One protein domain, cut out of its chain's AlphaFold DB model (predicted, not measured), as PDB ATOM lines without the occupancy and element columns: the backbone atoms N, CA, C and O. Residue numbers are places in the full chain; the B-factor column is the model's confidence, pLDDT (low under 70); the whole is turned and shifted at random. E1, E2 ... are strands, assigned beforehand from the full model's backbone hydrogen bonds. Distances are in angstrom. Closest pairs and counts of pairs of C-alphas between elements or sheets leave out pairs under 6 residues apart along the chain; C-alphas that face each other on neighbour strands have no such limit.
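This is residues 51 to 124 and 134 to 154 of the 156 residues of the protein "uncharacterized protein LOC107768417 isoform X2" of Nicotiana tabacum (UniProt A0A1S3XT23). The domain is one long, narrow sheet of four antiparallel strands, E1 to E4, twisted, and each strand bends, the sheet making a wide, open V along its long axis. No named helix covers either face; the loop between E2 and E3 lies at one end of the length, and the stretch after E3 begins at the other, where residues 119 to 124 stick out. The printed part has 95 residues, with no named helix and four named strands, E1, E2, E3 and E4 along the chain and also in that order across the sheet. The class is all strand. The whole is extended, a rod with a radius of gyration of the C-alphas of 19.3 A and spans of 64 by 27 by 23 A.

E3, residues 94 to 112, is the longest strand by residues and measures 50.3 A from first to last C-alpha. E2, residues 68 to 83, measures 44.0 A. E1, residues 51 to 65, measures 38.6 A and begins at C-alpha 51 at (127.995, 159.733, 96.358). E4, residues 139 to 153, measures 36.5 A and ends at C-alpha 153 at (110.436, 152.042, 100.411).

E2 and E3 are the inner strands, a hairpin, antiparallel at 162 degrees between directions; C-alphas 76 and 104 face each other at 4.4 A, and N 71 and O 109 are within hydrogen-bond range at 2.8 A. E1, an edge strand, forms a hairpin with E2, also antiparallel at 162 degrees; C-alphas 54 and 78 face each other at 4.3 A, and N 58 and O 74 are 2.8 A apart, within hydrogen-bond range. E4, the other edge strand, is antiparallel to E3 at 153 degrees; C-alphas 107 and 139 face each other at 4.2 A, and N 148 and O 99 are within hydrogen-bond range at 2.8 A. E1, E2 and E3 form a meander, each strand the antiparallel neighbour of the one before. E1 and E4 are apart. E1 bends by 69 degrees at residue 54, E2 by 55 degrees at residue 77, E3 by 61 degrees at residue 98 and E4 by 85 degrees at residue 143. From edge to edge the strands' lines turn by 60 degrees.

The two C-alphas farthest apart are those of Lys 89 and His 115, at 64.1 A. The link from E1 to E2 is tight and that from E2 to E3 is short. The link from E3 to E4 runs across the cut: residues 125 to 133 are not printed, and C-alphas 124 and 134 are 22.8 A apart. The mean pLDDT of the printed part is 79.3; it is under 70 at residues 64 to 67, 86 to 93, 112 to 124, 134 to 137 and 154.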
ATOM      1  N   LEU A  51     127.216 158.835  95.523       94.81
ATOM      2  CA  LEU A  51     127.995 159.733  96.358       94.81
ATOM      3  C   LEU A  51     129.351 159.093  96.630       94.81
ATOM      4  O   LEU A  51     129.416 157.914  96.962       94.81
ATOM      5  N   SER A  52     130.424 159.869  96.521       97.00
ATOM      6  CA  SER A  52     131.757 159.464  96.960       97.00
ATOM      7  C   SER A  52     132.426 160.648  97.641       97.00
ATOM      8  O   SER A  52     132.734 161.641  96.989       97.00
ATOM      9  N   ILE A  53     132.671 160.531  98.941       97.19
ATOM     10  CA  ILE A  53     133.365 161.535  99.752       97.19
ATOM     11  C   ILE A  53     134.655 160.900 100.270       97.19
ATOM     12  O   ILE A  53     134.676 159.710 100.581       97.19
ATOM     13  N   ARG A  54     135.745 161.667 100.331       97.12
ATOM     14  CA  ARG A  54     137.059 161.203 100.800       97.12
ATOM     15  C   ARG A  54     137.587 162.115 101.895       97.12
ATOM     16  O   ARG A  54     137.212 163.283 101.934       97.12
ATOM     17  N   ASN A  55     138.481 161.580 102.722       95.56
ATOM     18  CA  ASN A  55     139.206 162.317 103.763       95.56
ATOM     19  C   ASN A  55     138.267 163.090 104.701       95.56
ATOM     20  O   ASN A  55     138.411 164.297 104.894       95.56
ATOM     21  N   VAL A  56     137.269 162.399 105.249       95.62
ATOM     22  CA  VAL A  56     136.293 163.019 106.151       95.62
ATOM     23  C   VAL A  56     136.801 162.909 107.579       95.62
ATOM     24  O   VAL A  56     137.185 161.830 108.028       95.62
ATOM     25  N   HIS A  57     136.747 164.025 108.302       95.50
ATOM     26  CA  HIS A  57     137.045 164.099 109.726       95.50
ATOM     27  C   HIS A  57     135.969 164.931 110.416       95.50
ATOM     28  O   HIS A  57     135.832 166.125 110.164       95.50
ATOM     29  N   ILE A  58     135.183 164.283 111.268       94.81
ATOM     30  CA  ILE A  58     134.156 164.921 112.086       94.81
ATOM     31  C   ILE A  58     134.671 164.985 113.520       94.81
ATOM     32  O   ILE A  58     135.135 163.987 114.071       94.81
ATOM     33  N   LEU A  59     134.584 166.172 114.115       91.81
ATOM     34  CA  LEU A  59     135.014 166.452 115.477       91.81
ATOM     35  C   LEU A  59     133.829 166.959 116.288       91.81
ATOM     36  O   LEU A  59     133.233 167.981 115.950       91.81
ATOM     37  N   TYR A  60     133.535 166.279 117.388       91.25
ATOM     38  CA  TYR A  60     132.689 166.794 118.450       91.25
ATOM     39  C   TYR A  60     133.574 167.237 119.614       91.25
ATOM     40  O   TYR A  60     134.487 166.516 120.022       91.25
ATOM     41  N   ARG A  61     133.326 168.441 120.131       85.12
ATOM     42  CA  ARG A  61     134.046 168.995 121.278       85.12
ATOM     43  C   ARG A  61     133.057 169.317 122.380       85.12
ATOM     44  O   ARG A  61     132.130 170.092 122.161       85.12
ATOM     45  N   ASP A  62     133.313 168.755 123.547       84.44
ATOM     46  CA  ASP A  62     132.625 169.094 124.775       84.44
ATOM     47  C   ASP A  62     133.522 169.997 125.633       84.44
ATOM     48  O   ASP A  62     134.667 169.653 125.942       84.44
ATOM     49  N   MET A  63     132.994 171.173 125.972       79.56
ATOM     50  CA  MET A  63     133.634 172.201 126.800       79.56
ATOM     51  C   MET A  63     132.826 172.472 128.082       79.56
ATOM     52  O   MET A  63     132.911 173.564 128.643       79.56
ATOM     53  N   LEU A  64     131.992 171.520 128.526       64.25
ATOM     54  CA  LEU A  64     131.053 171.704 129.641       64.25
ATOM     55  C   LEU A  64     131.712 172.068 130.981       64.25
ATOM     56  O   LEU A  64     131.051 172.674 131.825       64.25
ATOM     57  N   THR A  65     132.989 171.747 131.201       61.19
ATOM     58  CA  THR A  65     133.712 172.151 132.413       61.19
ATOM     59  C   THR A  65     134.898 173.041 132.064       61.19
ATOM     60  O   THR A  65     135.689 172.748 131.173       61.19
ATOM     61  N   SER A  66     135.063 174.135 132.814       64.12
ATOM     62  CA  SER A  66     136.191 175.069 132.662       64.12
ATOM     63  C   SER A  66     137.565 174.430 132.894       64.12
ATOM     64  O   SER A  66     138.572 175.098 132.690       64.12
ATOM     65  N   SER A  67     137.595 173.170 133.343       68.06
ATOM     66  CA  SER A  67     138.777 172.410 133.731       68.06
ATOM     67  C   SER A  67     139.128 171.256 132.783       68.06
ATOM     68  O   SER A  67     140.236 170.723 132.884       68.06
ATOM     69  N   ALA A  68     138.232 170.837 131.878       71.12
ATOM     70  CA  ALA A  68     138.499 169.725 130.969       71.12
ATOM     71  C   ALA A  68     137.777 169.861 129.622       71.12
ATOM     72  O   ALA A  68     136.594 170.178 129.557       71.12
ATOM     73  N   VAL A  69     138.495 169.559 128.539       80.25
ATOM     74  CA  VAL A  69     137.942 169.490 127.182       80.25
ATOM     75  C   VAL A  69     137.963 168.043 126.725       80.25
ATOM     76  O   VAL A  69     139.028 167.426 126.690       80.25
ATOM     77  N   THR A  70     136.809 167.517 126.327       83.94
ATOM     78  CA  THR A  70     136.717 166.193 125.702       83.94
ATOM     79  C   THR A  70     136.482 166.353 124.208       83.94
ATOM     80  O   THR A  70     135.615 167.105 123.772       83.94
ATOM     81  N   VAL A  71     137.276 165.650 123.406       87.38
ATOM     82  CA  VAL A  71     137.166 165.626 121.948       87.38
ATOM     83  C   VAL A  71     136.850 164.208 121.513       87.38
ATOM     84  O   VAL A  71     137.631 163.293 121.765       87.38
ATOM     85  N   PHE A  72     135.725 164.048 120.826       92.12
ATOM     86  CA  PHE A  72     135.366 162.823 120.128       92.12
ATOM     87  C   PHE A  72     135.578 163.034 118.631       92.12
ATOM     88  O   PHE A  72     135.047 163.983 118.048       92.12
ATOM     89  N   GLY A  73     136.374 162.174 118.009       93.69
ATOM     90  CA  GLY A  73     136.684 162.246 116.591       93.69
ATOM     91  C   GLY A  73     136.244 160.998 115.845       93.69
ATOM     92  O   GLY A  73     136.456 159.881 116.308       93.69
ATOM     93  N   MET A  74     135.677 161.209 114.662       95.94
ATOM     94  CA  MET A  74     135.387 160.166 113.684       95.94
ATOM     95  C   MET A  74     136.078 160.514 112.375       95.94
ATOM     96  O   MET A  74     135.875 161.608 111.840       95.94
ATOM     97  N   LYS A  75     136.871 159.590 111.840       95.88
ATOM     98  CA  LYS A  75     137.497 159.742 110.526       95.88
ATOM     99  C   LYS A  75     137.171 158.554 109.640       95.88
ATOM    100  O   LYS A  75     136.909 157.458 110.120       95.88
ATOM    101  N   LEU A  76     137.176 158.807 108.339       96.88
ATOM    102  CA  LEU A  76     137.073 157.788 107.301       96.88
ATOM    103  C   LEU A  76     137.847 158.245 106.064       96.88
ATOM    104  O   LEU A  76     137.825 159.425 105.690       96.88
ATOM    105  N   SER A  77     138.529 157.306 105.414       97.12
ATOM    106  CA  SER A  77     139.288 157.578 104.192       97.12
ATOM    107  C   SER A  77     138.357 157.743 102.993       97.12
ATOM    108  O   SER A  77     138.570 158.629 102.159       97.12
ATOM    109  N   SER A  78     137.273 156.960 102.933       97.69
ATOM    110  CA  SER A  78     136.210 157.150 101.944       97.69
ATOM    111  C   SER A  78     134.839 156.671 102.406       97.69
ATOM    112  O   SER A  78     134.723 155.650 103.077       97.69
ATOM    113  N   LEU A  79     133.802 157.384 101.970       97.62
ATOM    114  CA  LEU A  79     132.397 156.998 102.047       97.62
ATOM    115  C   LEU A  79     131.839 156.971 100.627       97.62
ATOM    116  O   LEU A  79     131.777 158.012  99.968       97.62
ATOM    117  N   THR A  80     131.396 155.805 100.177       97.38
ATOM    118  CA  THR A  80     130.757 155.617  98.876       97.38
ATOM    119  C   THR A  80     129.340 155.106  99.072       97.38
ATOM    120  O   THR A  80     129.111 154.154  99.807       97.38
ATOM    121  N   ILE A  81     128.371 155.744  98.420       96.06
ATOM    122  CA  ILE A  81     126.974 155.312  98.397       96.06
ATOM    123  C   ILE A  81     126.573 155.149  96.942       96.06
ATOM    124  O   ILE A  81     126.599 156.109  96.173       96.06
ATOM    125  N   MET A  82     126.165 153.946  96.565       93.38
ATOM    126  CA  MET A  82     125.782 153.621  95.197       93.38
ATOM    127  C   MET A  82     124.473 152.849  95.170       93.38
ATOM    128  O   MET A  82     124.141 152.110  96.094       93.38
ATOM    129  N   ARG A  83     123.695 153.017  94.100       88.38
ATOM    130  CA  ARG A  83     122.482 152.222  93.912       88.38
ATOM    131  C   ARG A  83     122.875 150.772  93.641       88.38
ATOM    132  O   ARG A  83     123.628 150.496  92.713       88.38
ATOM    133  N   GLN A  84     122.336 149.850  94.429       84.50
ATOM    134  CA  GLN A  84     122.571 148.425  94.252       84.50
ATOM    135  C   GLN A  84     121.539 147.867  93.273       84.50
ATOM    136  O   GLN A  84     120.337 147.844  93.555       84.50
ATOM    137  N   LEU A  85     122.007 147.433  92.103       72.56
ATOM    138  CA  LEU A  85     121.150 146.812  91.102       72.56
ATOM    139  C   LEU A  85     120.911 145.351  91.497       72.56
ATOM    140  O   LEU A  85     121.737 144.479  91.246       72.56
ATOM    141  N   VAL A  86     119.789 145.082  92.160       66.94
ATOM    142  CA  VAL A  86     119.370 143.707  92.448       66.94
ATOM    143  C   VAL A  86     118.674 143.128  91.217       66.94
ATOM    144  O   VAL A  86     117.693 143.685  90.726       66.94
ATOM    145  N   SER A  87     119.201 142.020  90.692       53.31
ATOM    146  CA  SER A  87     118.591 141.297  89.574       53.31
ATOM    147  C   SER A  87     117.349 140.557  90.074       53.31
ATOM    148  O   SER A  87     117.439 139.591  90.826       53.31
ATOM    149  N   GLY A  88     116.177 141.066  89.715       56.53
ATOM    150  CA  GLY A  88     114.882 140.535  90.124       56.53
ATOM    151  C   GLY A  88     113.799 141.577  89.884       56.53
ATOM    152  O   GLY A  88     114.052 142.772  90.013       56.53
ATOM    153  N   LYS A  89     112.596 141.140  89.496       48.41
ATOM    154  CA  LYS A  89     111.435 142.003  89.229       48.41
ATOM    155  C   LYS A  89     111.140 142.839  90.484       48.41
ATOM    156  O   LYS A  89     110.462 142.358  91.388       48.41
ATOM    157  N   MET A  90     111.695 144.054  90.569       52.34
ATOM    158  CA  MET A  90     111.481 144.956  91.701       52.34
ATOM    159  C   MET A  90     110.007 145.327  91.718       52.34
ATOM    160  O   MET A  90     109.524 146.138  90.931       52.34
ATOM    161  N   ARG A  91     109.279 144.648  92.599       55.69
ATOM    162  CA  ARG A  91     107.913 144.984  92.935       55.69
ATOM    163  C   ARG A  91     107.987 146.249  93.785       55.69
ATOM    164  O   ARG A  91     108.545 146.213  94.875       55.69
ATOM    165  N   ASP A  92     107.432 147.321  93.236       59.94
ATOM    166  CA  ASP A  92     106.885 148.457  93.973       59.94
ATOM    167  C   ASP A  92     107.896 149.324  94.752       59.94
ATOM    168  O   ASP A  92     108.328 148.984  95.850       59.94
ATOM    169  N   GLY A  93     108.296 150.458  94.160       65.38
ATOM    170  CA  GLY A  93     108.826 151.629  94.883       65.38
ATOM    171  C   GLY A  93     110.092 151.472  95.744       65.38
ATOM    172  O   GLY A  93     110.474 152.426  96.418       65.38
ATOM    173  N   ARG A  94     110.748 150.306  95.769       74.75
ATOM    174  CA  ARG A  94     111.880 150.034  96.669       74.75
ATOM    175  C   ARG A  94     113.217 150.437  96.047       74.75
ATOM    176  O   ARG A  94     113.536 150.040  94.926       74.75
ATOM    177  N   VAL A  95     114.031 151.172  96.802       81.00
ATOM    178  CA  VAL A  95     115.390 151.573  96.418       81.00
ATOM    179  C   VAL A  95     116.389 150.874  97.332       81.00
ATOM    180  O   VAL A  95     116.302 150.975  98.554       81.00
ATOM    181  N   ASN A  96     117.341 150.167  96.722       88.62
ATOM    182  CA  ASN A  96     118.460 149.548  97.423       88.62
ATOM    183  C   ASN A  96     119.733 150.350  97.158       88.62
ATOM    184  O   ASN A  96     120.043 150.661  96.004       88.62
ATOM    185  N   LYS A  97     120.472 150.673  98.217       92.00
ATOM    186  CA  LYS A  97     121.767 151.348  98.143       92.00
ATOM    187  C   LYS A  97     122.818 150.523  98.880       92.00
ATOM    188  O   LYS A  97     122.573 150.069  99.992       92.00
ATOM    189  N   LEU A  98     123.977 150.356  98.259       93.94
ATOM    190  CA  LEU A  98     125.179 149.848  98.902       93.94
ATOM    191  C   LEU A  98     125.959 151.043  99.452       93.94
ATOM    192  O   LEU A  98     126.177 152.021  98.732       93.94
ATOM    193  N   VAL A  99     126.351 150.962 100.715       96.12
ATOM    194  CA  VAL A  99     127.195 151.936 101.402       96.12
ATOM    195  C   VAL A  99     128.505 151.257 101.753       96.12
ATOM    196  O   VAL A  99     128.512 150.254 102.459       96.12
ATOM    197  N   GLU A 100     129.608 151.817 101.286       97.69
ATOM    198  CA  GLU A 100     130.953 151.363 101.608       97.69
ATOM    199  C   GLU A 100     131.683 152.466 102.367       97.69
ATOM    200  O   GLU A 100     131.767 153.608 101.911       97.69
ATOM    201  N   VAL A 101     132.209 152.120 103.536       98.06
ATOM    202  CA  VAL A 101     133.026 152.997 104.371       98.06
ATOM    203  C   VAL A 101     134.405 152.372 104.485       98.06
ATOM    204  O   VAL A 101     134.526 151.191 104.805       98.06
ATOM    205  N   LYS A 102     135.446 153.153 104.211       98.00
ATOM    206  CA  LYS A 102     136.840 152.715 104.299       98.00
ATOM    207  C   LYS A 102     137.579 153.466 105.389       98.00
ATOM    208  O   LYS A 102     137.386 154.675 105.535       98.00
ATOM    209  N   GLY A 103     138.438 152.750 106.114       96.75
ATOM    210  CA  GLY A 103     139.276 153.299 107.180       96.75
ATOM    211  C   GLY A 103     138.487 154.074 108.233       96.75
ATOM    212  O   GLY A 103     138.904 155.165 108.605       96.75
ATOM    213  N   LEU A 104     137.322 153.562 108.643       96.81
ATOM    214  CA  LEU A 104     136.526 154.149 109.716       96.81
ATOM    215  C   LEU A 104     137.277 153.993 111.039       96.81
ATOM    216  O   LEU A 104     137.471 152.870 111.495       96.81
ATOM    217  N   GLU A 105     137.648 155.106 111.659       95.50
ATOM    218  CA  GLU A 105     138.281 155.148 112.978       95.50
ATOM    219  C   GLU A 105     137.521 156.097 113.908       95.50
ATOM    220  O   GLU A 105     137.023 157.150 113.489       95.50
ATOM    221  N   LEU A 106     137.435 155.715 115.182       95.62
ATOM    222  CA  LEU A 106     136.843 156.519 116.247       95.62
ATOM    223  C   LEU A 106     137.865 156.688 117.360       95.62
ATOM    224  O   LEU A 106     138.459 155.714 117.822       95.62
ATOM    225  N   TYR A 107     138.027 157.912 117.838       93.38
ATOM    226  CA  TYR A 107     138.907 158.202 118.959       93.38
ATOM    227  C   TYR A 107     138.253 159.175 119.931       93.38
ATOM    228  O   TYR A 107     137.412 159.998 119.559       93.38
ATOM    229  N   CYS A 108     138.652 159.075 121.192       90.12
ATOM    230  CA  CYS A 108     138.199 159.957 122.251       90.12
ATOM    231  C   CYS A 108     139.406 160.402 123.070       90.12
ATOM    232  O   CYS A 108     140.208 159.585 123.514       90.12
ATOM    233  N   THR A 109     139.550 161.708 123.260       85.06
ATOM    234  CA  THR A 109     140.651 162.283 124.034       85.06
ATOM    235  C   THR A 109     140.121 163.341 124.980       85.06
ATOM    236  O   THR A 109     139.435 164.264 124.541       85.06
ATOM    237  N   THR A 110     140.491 163.245 126.253       82.38
ATOM    238  CA  THR A 110     140.190 164.261 127.262       82.38
ATOM    239  C   THR A 110     141.474 164.974 127.665       82.38
ATOM    240  O   THR A 110     142.491 164.340 127.936       82.38
ATOM    241  N   PHE A 111     141.423 166.301 127.709       75.38
ATOM    242  CA  PHE A 111     142.522 167.169 128.119       75.38
ATOM    243  C   PHE A 111     142.116 167.913 129.389       75.38
ATOM    244  O   PHE A 111     141.022 168.470 129.439       75.38
ATOM    245  N   GLN A 112     142.991 167.970 130.395       66.94
ATOM    246  CA  GLN A 112     142.836 168.913 131.506       66.94
ATOM    247  C   GLN A 112     143.305 170.294 131.049       66.94
ATOM    248  O   GLN A 112     144.389 170.432 130.481       66.94
ATOM    249  N   SER A 113     142.493 171.325 131.275       56.28
ATOM    250  CA  SER A 113     142.840 172.688 130.892       56.28
ATOM    251  C   SER A 113     143.909 173.237 131.839       56.28
ATOM    252  O   SER A 113     143.624 173.810 132.890       56.28
ATOM    253  N   THR A 114     145.168 173.133 131.446       53.22
ATOM    254  CA  THR A 114     146.071 174.258 131.689       53.22
ATOM    255  C   THR A 114     145.792 175.290 130.600       53.22
ATOM    256  O   THR A 114     145.542 174.940 129.446       53.22
ATOM    257  N   HIS A 115     145.757 176.566 130.987       51.56
ATOM    258  CA  HIS A 115     145.331 177.740 130.206       51.56
ATOM    259  C   HIS A 115     146.003 177.930 128.817       51.56
ATOM    260  O   HIS A 115     145.708 178.903 128.123       51.56
ATOM    261  N   GLU A 116     146.887 177.025 128.388       48.38
ATOM    262  CA  GLU A 116     147.608 177.049 127.112       48.38
ATOM    263  C   GLU A 116     146.885 176.319 125.963       48.38
ATOM    264  O   GLU A 116     147.052 176.703 124.808       48.38
ATOM    265  N   VAL A 117     146.019 175.332 126.235       51.47
ATOM    266  CA  VAL A 117     145.424 174.466 125.183       51.47
ATOM    267  C   VAL A 117     144.283 175.146 124.405       51.47
ATOM    268  O   VAL A 117     143.938 174.740 123.295       51.47
ATOM    269  N   MET A 118     143.700 176.217 124.947       47.78
ATOM    270  CA  MET A 118     142.530 176.876 124.353       47.78
ATOM    271  C   MET A 118     142.870 177.797 123.169       47.78
ATOM    272  O   MET A 118     141.967 178.216 122.448       47.78
ATOM    273  N   ARG A 119     144.157 178.104 122.938       47.38
ATOM    274  CA  ARG A 119     144.582 179.076 121.916       47.38
ATOM    275  C   ARG A 119     144.837 178.467 120.528       47.38
ATOM    276  O   ARG A 119     144.749 179.195 119.549       47.38
ATOM    277  N   ASP A 120     145.080 177.159 120.431       46.09
ATOM    278  CA  ASP A 120     145.670 176.540 119.224       46.09
ATOM    279  C   ASP A 120     144.671 175.832 118.287       46.09
ATOM    280  O   ASP A 120     145.034 175.362 117.214       46.09
ATOM    281  N   TYR A 121     143.392 175.752 118.668       51.69
ATOM    282  CA  TYR A 121     142.361 175.068 117.869       51.69
ATOM    283  C   TYR A 121     141.265 176.000 117.339       51.69
ATOM    284  O   TYR A 121     140.250 175.523 116.823       51.69
ATOM    285  N   ALA A 122     141.452 177.316 117.462       42.78
ATOM    286  CA  ALA A 122     140.633 178.289 116.758       42.78
ATOM    287  C   ALA A 122     140.931 178.158 115.262       42.78
ATOM    288  O   ALA A 122     142.001 178.551 114.828       42.78
ATOM    289  N   VAL A 123     139.998 177.523 114.542       46.97
ATOM    290  CA  VAL A 123     139.815 177.446 113.080       46.97
ATOM    291  C   VAL A 123     140.865 178.224 112.280       46.97
ATOM    292  O   VAL A 123     140.588 179.289 111.739       46.97
ATOM    293  N   ASP A 124     142.070 177.671 112.198       38.91
ATOM    294  CA  ASP A 124     143.088 178.135 111.273       38.91
ATOM    295  C   ASP A 124     143.316 176.981 110.310       38.91
ATOM    296  O   ASP A 124     143.776 175.900 110.690       38.91
ATOM    297  N   ALA A 134     150.698 158.923 119.185       42.69
ATOM    298  CA  ALA A 134     149.778 157.803 119.167       42.69
ATOM    299  C   ALA A 134     150.046 156.878 120.366       42.69
ATOM    300  O   ALA A 134     150.691 155.846 120.251       42.69
ATOM    301  N   ASN A 135     149.539 157.253 121.539       48.78
ATOM    302  CA  ASN A 135     149.123 156.260 122.512       48.78
ATOM    303  C   ASN A 135     147.896 155.584 121.905       48.78
ATOM    304  O   ASN A 135     146.856 156.234 121.742       48.78
ATOM    305  N   ASP A 136     148.049 154.309 121.551       54.22
ATOM    306  CA  ASP A 136     146.997 153.448 120.995       54.22
ATOM    307  C   ASP A 136     145.720 153.449 121.859       54.22
ATOM    308  O   ASP A 136     144.619 153.277 121.342       54.22
ATOM    309  N   ASP A 137     145.839 153.776 123.149       58.28
ATOM    310  CA  ASP A 137     144.743 153.851 124.126       58.28
ATOM    311  C   ASP A 137     143.697 154.954 123.853       58.28
ATOM    312  O   ASP A 137     142.683 155.038 124.546       58.28
ATOM    313  N   LYS A 138     143.923 155.834 122.868       77.81
ATOM    314  CA  LYS A 138     142.978 156.907 122.491       77.81
ATOM    315  C   LYS A 138     141.895 156.434 121.517       77.81
ATOM    316  O   LYS A 138     140.868 157.108 121.367       77.81
ATOM    317  N   TYR A 139     142.126 155.325 120.815       86.38
ATOM    318  CA  TYR A 139     141.194 154.819 119.814       86.38
ATOM    319  C   TYR A 139     140.110 153.968 120.471       86.38
ATOM    320  O   TYR A 139     140.367 152.922 121.056       86.38
ATOM    321  N   VAL A 140     138.863 154.416 120.329       92.38
ATOM    322  CA  VAL A 140     137.676 153.626 120.684       92.38
ATOM    323  C   VAL A 140     137.427 152.560 119.616       92.38
ATOM    324  O   VAL A 140     136.960 151.465 119.916       92.38
ATOM    325  N   LEU A 141     137.745 152.889 118.362       93.00
ATOM    326  CA  LEU A 141     137.664 151.990 117.223       93.00
ATOM    327  C   LEU A 141     138.891 152.202 116.340       93.00
ATOM    328  O   LEU A 141     139.068 153.282 115.771       93.00
ATOM    329  N   VAL A 142     139.717 151.164 116.222       92.56
ATOM    330  CA  VAL A 142     140.818 151.128 115.252       92.56
ATOM    331  C   VAL A 142     140.272 151.148 113.815       92.56
ATOM    332  O   VAL A 142     139.138 150.706 113.603       92.56
ATOM    333  N   PRO A 143     141.048 151.631 112.826       94.00
ATOM    334  CA  PRO A 143     140.592 151.732 111.445       94.00
ATOM    335  C   PRO A 143     140.025 150.416 110.910       94.00
ATOM    336  O   PRO A 143     140.707 149.391 110.915       94.00
ATOM    337  N   LEU A 144     138.792 150.450 110.403       95.88
ATOM    338  CA  LEU A 144     138.177 149.291 109.760       95.88
ATOM    339  C   LEU A 144     137.305 149.666 108.562       95.88
ATOM    340  O   LEU A 144     136.790 150.779 108.446       95.88
ATOM    341  N   ASP A 145     137.118 148.698 107.672       97.94
ATOM    342  CA  ASP A 145     136.272 148.834 106.492       97.94
ATOM    343  C   ASP A 145     134.895 148.207 106.737       97.94
ATOM    344  O   ASP A 145     134.791 147.076 107.211       97.94
ATOM    345  N   VAL A 146     133.831 148.920 106.364       96.56
ATOM    346  CA  VAL A 146     132.439 148.474 106.514       96.56
ATOM    347  C   VAL A 146     131.734 148.502 105.163       96.56
ATOM    348  O   VAL A 146     131.889 149.444 104.389       96.56
ATOM    349  N   SER A 147     130.899 147.498 104.900       96.62
ATOM    350  CA  SER A 147     129.950 147.504 103.786       96.62
ATOM    351  C   SER A 147     128.543 147.227 104.311       96.62
ATOM    352  O   SER A 147     128.340 146.299 105.093       96.62
ATOM    353  N   LEU A 148     127.572 148.053 103.920       94.88
ATOM    354  CA  LEU A 148     126.180 147.990 104.368       94.88
ATOM    355  C   LEU A 148     125.255 148.021 103.151       94.88
ATOM    356  O   LEU A 148     125.419 148.845 102.257       94.88
ATOM    357  N   SER A 149     124.237 147.165 103.132       92.69
ATOM    358  CA  SER A 149     123.148 147.242 102.152       92.69
ATOM    359  C   SER A 149     121.917 147.851 102.817       92.69
ATOM    360  O   SER A 149     121.411 147.318 103.803       92.69
ATOM    361  N   LEU A 150     121.438 148.975 102.291       90.25
ATOM    362  CA  LEU A 150     120.267 149.697 102.777       90.25
ATOM    363  C   LEU A 150     119.105 149.523 101.800       90.25
ATOM    364  O   LEU A 150     119.260 149.742 100.599       90.25
ATOM    365  N   SER A 151     117.926 149.194 102.320       87.94
ATOM    366  CA  SER A 151     116.685 149.083 101.552       87.94
ATOM    367  C   SER A 151     115.646 150.038 102.119       87.94
ATOM    368  O   SER A 151     115.284 149.925 103.287       87.94
ATOM    369  N   ALA A 152     115.128 150.941 101.290       82.25
ATOM    370  CA  ALA A 152     114.058 151.861 101.664       82.25
ATOM    371  C   ALA A 152     112.874 151.735 100.698       82.25
ATOM    372  O   ALA A 152     113.051 151.441  99.513       82.25
ATOM    373  N   ILE A 153     111.662 151.948 101.209       75.00
ATOM    374  CA  ILE A 153     110.436 152.042 100.411       75.00
ATOM    375  C   ILE A 153     110.173 153.533 100.192       75.00
ATOM    376  O   ILE A 153     110.125 154.288 101.163       75.00
ATOM    377  N   GLY A 154     110.068 153.961  98.932       61.28
ATOM    378  CA  GLY A 154     109.741 155.347  98.604       61.28
ATOM    379  C   GLY A 154     108.333 155.732  99.084       61.28
ATOM    380  O   GLY A 154     107.479 154.852  99.229       61.28
TER     381      GLY A 154